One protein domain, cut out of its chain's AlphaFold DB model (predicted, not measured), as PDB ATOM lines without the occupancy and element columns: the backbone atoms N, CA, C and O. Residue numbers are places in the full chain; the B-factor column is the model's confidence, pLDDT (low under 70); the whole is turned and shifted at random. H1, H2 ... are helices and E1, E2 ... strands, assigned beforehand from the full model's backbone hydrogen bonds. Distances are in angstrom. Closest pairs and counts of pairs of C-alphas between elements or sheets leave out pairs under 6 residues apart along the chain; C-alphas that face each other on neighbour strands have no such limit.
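What this domain is: This is residues 268 to 327 of the 339 residues of the protein "zf-primase domain-containing protein" of Aphanomyces astaci (UniProt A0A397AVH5). This domain has little regular structure: the helix H1 runs through the middle of a chain that is mostly loops. A loop with the short strand E1 lies past the beginning of H1, a wide loop leads from its end to the short helix H2, and the tail folds back toward the beginning of H1. The 60 printed residues have only 19 in named elements, in the order E1, H1, H2, mostly helix. The whole is only just loose, close to compact, with a radius of gyration of the C-alphas of 12.8 A, and only just elongated, spanning 33 by 22 by 21 A.

How they stand to each other: H1, residues 291 to 301, and H2, residues 314 to 318, are only just apart, at 8.5 A between closest C-alphas. E1, residues 281 to 283, is apart from both and pairs with no named strand. In H1 and H2 every O i to N i+4 pair is within hydrogen-bond range.

Where its parts are: H1 measures 15.1 A, from C-alpha 291 at (190.262, 258.703, 297.091). H2 measures 6.0 A, ending at C-alpha 318 (184.715, 260.382, 307.009). E1 measures 7.1 A.

The domain as a whole: The C-alphas of Arg 276 and Gly 312 are farthest apart, 35.2 A. The printed part has no cut. The link from H1 to H2 is long. Residues 311, 316 and 318 to 323 have pLDDT under 70.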
ATOM      1  N   CYS A 268     192.333 257.275 287.387       94.00
ATOM      2  CA  CYS A 268     191.536 258.399 287.858       94.00
ATOM      3  C   CYS A 268     191.273 259.427 286.742       94.00
ATOM      4  O   CYS A 268     192.197 259.967 286.134       94.00
ATOM      5  N   ARG A 269     189.994 259.770 286.529       94.50
ATOM      6  CA  ARG A 269     189.567 260.729 285.492       94.50
ATOM      7  C   ARG A 269     189.756 262.203 285.872       94.50
ATOM      8  O   ARG A 269     189.351 263.086 285.122       94.50
ATOM      9  N   SER A 270     190.308 262.497 287.051       93.44
ATOM     10  CA  SER A 270     190.544 263.876 287.495       93.44
ATOM     11  C   SER A 270     191.842 264.444 286.924       93.44
ATOM     12  O   SER A 270     192.737 263.714 286.493       93.44
ATOM     13  N   LEU A 271     191.965 265.767 286.986       93.25
ATOM     14  CA  LEU A 271     193.204 266.478 286.715       93.25
ATOM     15  C   LEU A 271     193.920 266.790 288.028       93.25
ATOM     16  O   LEU A 271     193.297 267.133 289.031       93.25
ATOM     17  N   THR A 272     195.240 266.674 287.997       90.12
ATOM     18  CA  THR A 272     196.128 267.192 289.039       90.12
ATOM     19  C   THR A 272     196.062 268.720 289.077       90.12
ATOM     20  O   THR A 272     195.634 269.357 288.115       90.12
ATOM     21  N   HIS A 273     196.570 269.325 290.153       84.19
ATOM     22  CA  HIS A 273     196.678 270.785 290.263       84.19
ATOM     23  C   HIS A 273     197.431 271.426 289.076       84.19
ATOM     24  O   HIS A 273     197.115 272.532 288.659       84.19
ATOM     25  N   GLY A 274     198.396 270.712 288.486       86.50
ATOM     26  CA  GLY A 274     199.128 271.154 287.293       86.50
ATOM     27  C   GLY A 274     198.411 270.903 285.961       86.50
ATOM     28  O   GLY A 274     199.060 270.939 284.920       86.50
ATOM     29  N   GLY A 275     197.120 270.554 285.972       90.94
ATOM     30  CA  GLY A 275     196.315 270.302 284.771       90.94
ATOM     31  C   GLY A 275     196.607 268.982 284.048       90.94
ATOM     32  O   GLY A 275     196.000 268.704 283.019       90.94
ATOM     33  N   ARG A 276     197.516 268.140 284.560       92.62
ATOM     34  CA  ARG A 276     197.814 266.818 283.977       92.62
ATOM     35  C   ARG A 276     196.815 265.774 284.457       92.62
ATOM     36  O   ARG A 276     196.395 265.840 285.610       92.62
ATOM     37  N   GLN A 277     196.513 264.779 283.625       93.62
ATOM     38  CA  GLN A 277     195.674 263.644 284.017       93.62
ATOM     39  C   GLN A 277     196.261 262.912 285.231       93.62
ATOM     40  O   GLN A 277     197.470 262.677 285.311       93.62
ATOM     41  N   CYS A 278     195.400 262.582 286.192       92.12
ATOM     42  CA  CYS A 278     195.787 261.804 287.355       92.12
ATOM     43  C   CYS A 278     196.210 260.388 286.938       92.12
ATOM     44  O   CYS A 278     195.531 259.735 286.153       92.12
ATOM     45  N   LYS A 279     197.329 259.913 287.490       90.56
ATOM     46  CA  LYS A 279     197.896 258.581 287.214       90.56
ATOM     47  C   LYS A 279     197.680 257.582 288.354       90.56
ATOM     48  O   LYS A 279     198.390 256.591 288.444       90.56
ATOM     49  N   ILE A 280     196.764 257.885 289.273       90.69
ATOM     50  CA  ILE A 280     196.438 256.974 290.370       90.69
ATOM     51  C   ILE A 280     195.480 255.909 289.819       90.69
ATOM     52  O   ILE A 280     194.436 256.299 289.274       90.69
ATOM     53  N   PRO A 281     195.812 254.611 289.950       93.00
ATOM     54  CA  PRO A 281     194.926 253.534 289.540       93.00
ATOM     55  C   PRO A 281     193.689 253.498 290.441       93.00
ATOM     56  O   PRO A 281     193.748 253.832 291.625       93.00
ATOM     57  N   ILE A 282     192.558 253.120 289.863       93.75
ATOM     58  CA  ILE A 282     191.271 253.015 290.543       93.75
ATOM     59  C   ILE A 282     190.591 251.711 290.157       93.75
ATOM     60  O   ILE A 282     190.789 251.199 289.053       93.75
ATOM     61  N   ASN A 283     189.731 251.234 291.047       93.75
ATOM     62  CA  ASN A 283     188.716 250.267 290.689       93.75
ATOM     63  C   ASN A 283     187.501 250.995 290.080       93.75
ATOM     64  O   ASN A 283     186.783 251.719 290.779       93.75
ATOM     65  N   VAL A 284     187.248 250.775 288.787       92.75
ATOM     66  CA  VAL A 284     186.142 251.418 288.054       92.75
ATOM     67  C   VAL A 284     184.754 250.975 288.527       92.75
ATOM     68  O   VAL A 284     183.775 251.667 288.250       92.75
ATOM     69  N   THR A 285     184.636 249.856 289.252       90.81
ATOM     70  CA  THR A 285     183.356 249.438 289.851       90.81
ATOM     71  C   THR A 285     182.998 250.276 291.069       90.81
ATOM     72  O   THR A 285     181.815 250.459 291.352       90.81
ATOM     73  N   HIS A 286     183.999 250.797 291.785       88.00
ATOM     74  CA  HIS A 286     183.798 251.637 292.969       88.00
ATOM     75  C   HIS A 286     183.655 253.121 292.622       88.00
ATOM     76  O   HIS A 286     182.985 253.857 293.346       88.00
ATOM     77  N   GLY A 287     184.231 253.570 291.507       89.56
ATOM     78  CA  GLY A 287     184.018 254.919 290.996       89.56
ATOM     79  C   GLY A 287     185.022 255.330 289.927       89.56
ATOM     80  O   GLY A 287     185.926 254.586 289.574       89.56
ATOM     81  N   ASP A 288     184.878 256.561 289.430       92.19
ATOM     82  CA  ASP A 288     185.717 257.128 288.359       92.19
ATOM     83  C   ASP A 288     186.883 258.005 288.873       92.19
ATOM     84  O   ASP A 288     187.675 258.557 288.096       92.19
ATOM     85  N   TYR A 289     186.987 258.177 290.194       91.12
ATOM     86  CA  TYR A 289     187.942 259.076 290.840       91.12
ATOM     87  C   TYR A 289     188.661 258.378 291.995       91.12
ATOM     88  O   TYR A 289     188.048 257.623 292.739       91.12
ATOM     89  N   CYS A 290     189.958 258.655 292.170       89.94
ATOM     90  CA  CYS A 290     190.714 258.129 293.305       89.94
ATOM     91  C   CYS A 290     190.317 258.827 294.611       89.94
ATOM     92  O   CYS A 290     189.819 259.955 294.583       89.94
ATOM     93  N   VAL A 291     190.619 258.199 295.750       86.69
ATOM     94  CA  VAL A 291     190.262 258.703 297.091       86.69
ATOM     95  C   VAL A 291     190.703 260.150 297.329       86.69
ATOM     96  O   VAL A 291     189.920 260.950 297.828       86.69
ATOM     97  N   VAL A 292     191.890 260.528 296.843       87.88
ATOM     98  CA  VAL A 292     192.428 261.894 296.963       87.88
ATOM     99  C   VAL A 292     191.537 262.903 296.237       87.88
ATOM    100  O   VAL A 292     191.216 263.963 296.767       87.88
ATOM    101  N   HIS A 293     191.103 262.581 295.017       89.44
ATOM    102  CA  HIS A 293     190.246 263.475 294.238       89.44
ATOM    103  C   HIS A 293     188.784 263.429 294.680       89.44
ATOM    104  O   HIS A 293     188.108 264.455 294.602       89.44
ATOM    105  N   VAL A 294     188.292 262.287 295.167       89.31
ATOM    106  CA  VAL A 294     186.969 262.189 295.803       89.31
ATOM    107  C   VAL A 294     186.928 263.096 297.026       89.31
ATOM    108  O   VAL A 294     186.040 263.940 297.131       89.31
ATOM    109  N   ALA A 295     187.929 263.007 297.898       85.50
ATOM    110  CA  ALA A 295     188.021 263.837 299.084       85.50
ATOM    111  C   ALA A 295     188.198 265.318 298.759       85.50
ATOM    112  O   ALA A 295     187.507 266.151 299.340       85.50
ATOM    113  N   ALA A 296     189.045 265.666 297.785       86.31
ATOM    114  CA  ALA A 296     189.202 267.049 297.337       86.31
ATOM    115  C   ALA A 296     187.877 267.640 296.825       86.31
ATOM    116  O   ALA A 296     187.495 268.743 297.218       86.31
ATOM    117  N   LYS A 297     187.139 266.893 295.991       87.12
ATOM    118  CA  LYS A 297     185.818 267.307 295.493       87.12
ATOM    119  C   LYS A 297     184.804 267.435 296.614       87.12
ATOM    120  O   LYS A 297     184.049 268.401 296.657       87.12
ATOM    121  N   PHE A 298     184.805 266.481 297.532       84.25
ATOM    122  CA  PHE A 298     183.903 266.502 298.661       84.25
ATOM    123  C   PHE A 298     184.191 267.710 299.559       84.25
ATOM    124  O   PHE A 298     183.274 268.484 299.837       84.25
ATOM    125  N   LYS A 299     185.459 267.953 299.924       83.19
ATOM    126  CA  LYS A 299     185.935 269.154 300.635       83.19
ATOM    127  C   LYS A 299     185.480 270.433 299.927       83.19
ATOM    128  O   LYS A 299     184.843 271.267 300.564       83.19
ATOM    129  N   ALA A 300     185.681 270.537 298.613       84.94
ATOM    130  CA  ALA A 300     185.231 271.678 297.817       84.94
ATOM    131  C   ALA A 300     183.705 271.881 297.858       84.94
ATOM    132  O   ALA A 300     183.252 273.005 298.042       84.94
ATOM    133  N   ALA A 301     182.910 270.810 297.775       84.56
ATOM    134  CA  ALA A 301     181.448 270.887 297.837       84.56
ATOM    135  C   ALA A 301     180.909 271.373 299.198       84.56
ATOM    136  O   ALA A 301     179.798 271.894 299.273       84.56
ATOM    137  N   GLY A 302     181.686 271.211 300.275       80.56
ATOM    138  CA  GLY A 302     181.338 271.735 301.602       80.56
ATOM    139  C   GLY A 302     181.829 273.158 301.853       80.56
ATOM    140  O   GLY A 302     181.487 273.744 302.878       80.56
ATOM    141  N   LYS A 303     182.624 273.738 300.946       79.69
ATOM    142  CA  LYS A 303     183.126 275.105 301.096       79.69
ATOM    143  C   LYS A 303     181.942 276.078 301.074       79.69
ATOM    144  O   LYS A 303     181.222 276.155 300.087       79.69
ATOM    145  N   GLY A 304     181.739 276.804 302.175       75.94
ATOM    146  CA  GLY A 304     180.628 277.753 302.341       75.94
ATOM    147  C   GLY A 304     179.369 277.188 303.012       75.94
ATOM    148  O   GLY A 304     178.428 277.941 303.222       75.94
ATOM    149  N   ARG A 305     179.351 275.902 303.390       82.69
ATOM    150  CA  ARG A 305     178.248 275.266 304.133       82.69
ATOM    151  C   ARG A 305     178.684 274.976 305.564       82.69
ATOM    152  O   ARG A 305     179.384 273.994 305.806       82.69
ATOM    153  N   GLN A 306     178.356 275.852 306.511       78.44
ATOM    154  CA  GLN A 306     178.789 275.689 307.906       78.44
ATOM    155  C   GLN A 306     178.222 274.410 308.541       78.44
ATOM    156  O   GLN A 306     178.943 273.753 309.291       78.44
ATOM    157  N   GLU A 307     177.015 273.980 308.151       77.88
ATOM    158  CA  GLU A 307     176.389 272.737 308.626       77.88
ATOM    159  C   GLU A 307     177.190 271.467 308.284       77.88
ATOM    160  O   GLU A 307     177.050 270.433 308.930       77.88
ATOM    161  N   LEU A 308     178.066 271.553 307.280       72.75
ATOM    162  CA  LEU A 308     178.887 270.459 306.768       72.75
ATOM    163  C   LEU A 308     180.325 270.459 307.312       72.75
ATOM    164  O   LEU A 308     181.056 269.496 307.088       72.75
ATOM    165  N   ASN A 309     180.744 271.527 307.992       71.38
ATOM    166  CA  ASN A 309     182.127 271.713 308.447       71.38
ATOM    167  C   ASN A 309     182.266 271.727 309.979       71.38
ATOM    168  O   ASN A 309     183.364 271.943 310.487       71.38
ATOM    169  N   GLY A 310     181.173 271.504 310.716       72.56
ATOM    170  CA  GLY A 310     181.195 271.387 312.172       72.56
ATOM    171  C   GLY A 310     181.890 270.111 312.663       72.56
ATOM    172  O   GLY A 310     181.883 269.075 311.988       72.56
ATOM    173  N   ALA A 311     182.466 270.178 313.866       67.06
ATOM    174  CA  ALA A 311     182.956 269.002 314.582       67.06
ATOM    175  C   ALA A 311     181.783 268.050 314.899       67.06
ATOM    176  O   ALA A 311     180.711 268.505 315.288       67.06
ATOM    177  N   GLY A 312     181.971 266.741 314.696       71.25
ATOM    178  CA  GLY A 312     180.918 265.728 314.890       71.25
ATOM    179  C   GLY A 312     179.984 265.508 313.691       71.25
ATOM    180  O   GLY A 312     179.041 264.730 313.782       71.25
ATOM    181  N   THR A 313     180.234 266.164 312.554       73.56
ATOM    182  CA  THR A 313     179.503 265.894 311.306       73.56
ATOM    183  C   THR A 313     180.038 264.643 310.604       73.56
ATOM    184  O   THR A 313     181.222 264.322 310.714       73.56
ATOM    185  N   PHE A 314     179.199 263.990 309.786       74.88
ATOM    186  CA  PHE A 314     179.601 262.867 308.918       74.88
ATOM    187  C   PHE A 314     180.868 263.175 308.101       74.88
ATOM    188  O   PHE A 314     181.680 262.298 307.841       74.88
ATOM    189  N   ARG A 315     181.077 264.441 307.718       71.25
ATOM    190  CA  ARG A 315     182.268 264.869 306.973       71.25
ATOM    191  C   ARG A 315     183.538 264.829 307.811       71.25
ATOM    192  O   ARG A 315     184.584 264.475 307.280       71.25
ATOM    193  N   ALA A 316     183.456 265.215 309.082       68.88
ATOM    194  CA  ALA A 316     184.588 265.158 309.999       68.88
ATOM    195  C   ALA A 316     184.976 263.703 310.306       68.88
ATOM    196  O   ALA A 316     186.161 263.384 310.303       68.88
ATOM    197  N   ASP A 317     183.982 262.827 310.478       73.12
ATOM    198  CA  ASP A 317     184.170 261.387 310.700       73.12
ATOM    199  C   ASP A 317     184.781 260.687 309.470       73.12
ATOM    200  O   ASP A 317     185.806 260.009 309.561       73.12
ATOM    201  N   LEU A 318     184.247 260.967 308.273       69.88
ATOM    202  CA  LEU A 318     184.715 260.382 307.009       69.88
ATOM    203  C   LEU A 318     186.207 260.645 306.731       69.88
ATOM    204  O   LEU A 318     186.879 259.805 306.137       69.88
ATOM    205  N   PHE A 319     186.740 261.798 307.149       69.81
ATOM    206  CA  PHE A 319     188.153 262.152 306.951       69.81
ATOM    207  C   PHE A 319     189.018 262.005 308.200       69.81
ATOM    208  O   PHE A 319     190.201 262.349 308.150       69.81
ATOM    209  N   GLN A 320     188.477 261.475 309.299       66.81
ATOM    210  CA  GLN A 320     189.222 261.292 310.545       66.81
ATOM    211  C   GLN A 320     190.456 260.395 310.350       66.81
ATOM    212  O   GLN A 320     191.498 260.625 310.959       66.81
ATOM    213  N   HIS A 321     190.361 259.413 309.448       60.75
ATOM    214  CA  HIS A 321     191.417 258.440 309.144       60.75
ATOM    215  C   HIS A 321     192.297 258.828 307.938       60.75
ATOM    216  O   HIS A 321     193.103 258.019 307.470       60.75
ATOM    217  N   GLY A 322     192.161 260.065 307.449       62.09
ATOM    218  CA  GLY A 322     192.878 260.589 306.288       62.09
ATOM    219  C   GLY A 322     192.223 260.249 304.945       62.09
ATOM    220  O   GLY A 322     191.442 259.312 304.817       62.09
ATOM    221  N   ASP A 323     192.547 261.042 303.924       67.94
ATOM    222  CA  ASP A 323     192.014 260.946 302.559       67.94
ATOM    223  C   ASP A 323     193.072 260.603 301.499       67.94
ATOM    224  O   ASP A 323     192.898 260.847 300.300       67.94
ATOM    225  N   SER A 324     194.201 260.059 301.941       74.06
ATOM    226  CA  SER A 324     195.339 259.765 301.084       74.06
ATOM    227  C   SER A 324     195.330 258.322 300.591       74.06
ATOM    228  O   SER A 324     194.993 257.383 301.314       74.06
ATOM    229  N   VAL A 325     195.773 258.141 299.344       73.06
ATOM    230  CA  VAL A 325     196.206 256.820 298.883       73.06
ATOM    231  C   VAL A 325     197.450 256.439 299.678       73.06
ATOM    232  O   VAL A 325     198.415 257.213 299.733       73.06
ATOM    233  N   ARG A 326     197.457 255.244 300.270       78.06
ATOM    234  CA  ARG A 326     198.593 254.767 301.059       78.06
ATOM    235  C   ARG A 326     199.658 254.208 300.132       78.06
ATOM    236  O   ARG A 326     199.580 253.067 299.690       78.06
ATOM    237  N   ASN A 327     200.685 255.000 299.844       80.81
ATOM    238  CA  ASN A 327     201.893 254.462 299.232       80.81
ATOM    239  C   ASN A 327     202.806 253.896 300.332       80.81
ATOM    240  O   ASN A 327     203.553 254.644 300.973       80.81
TER     241      ASN A 327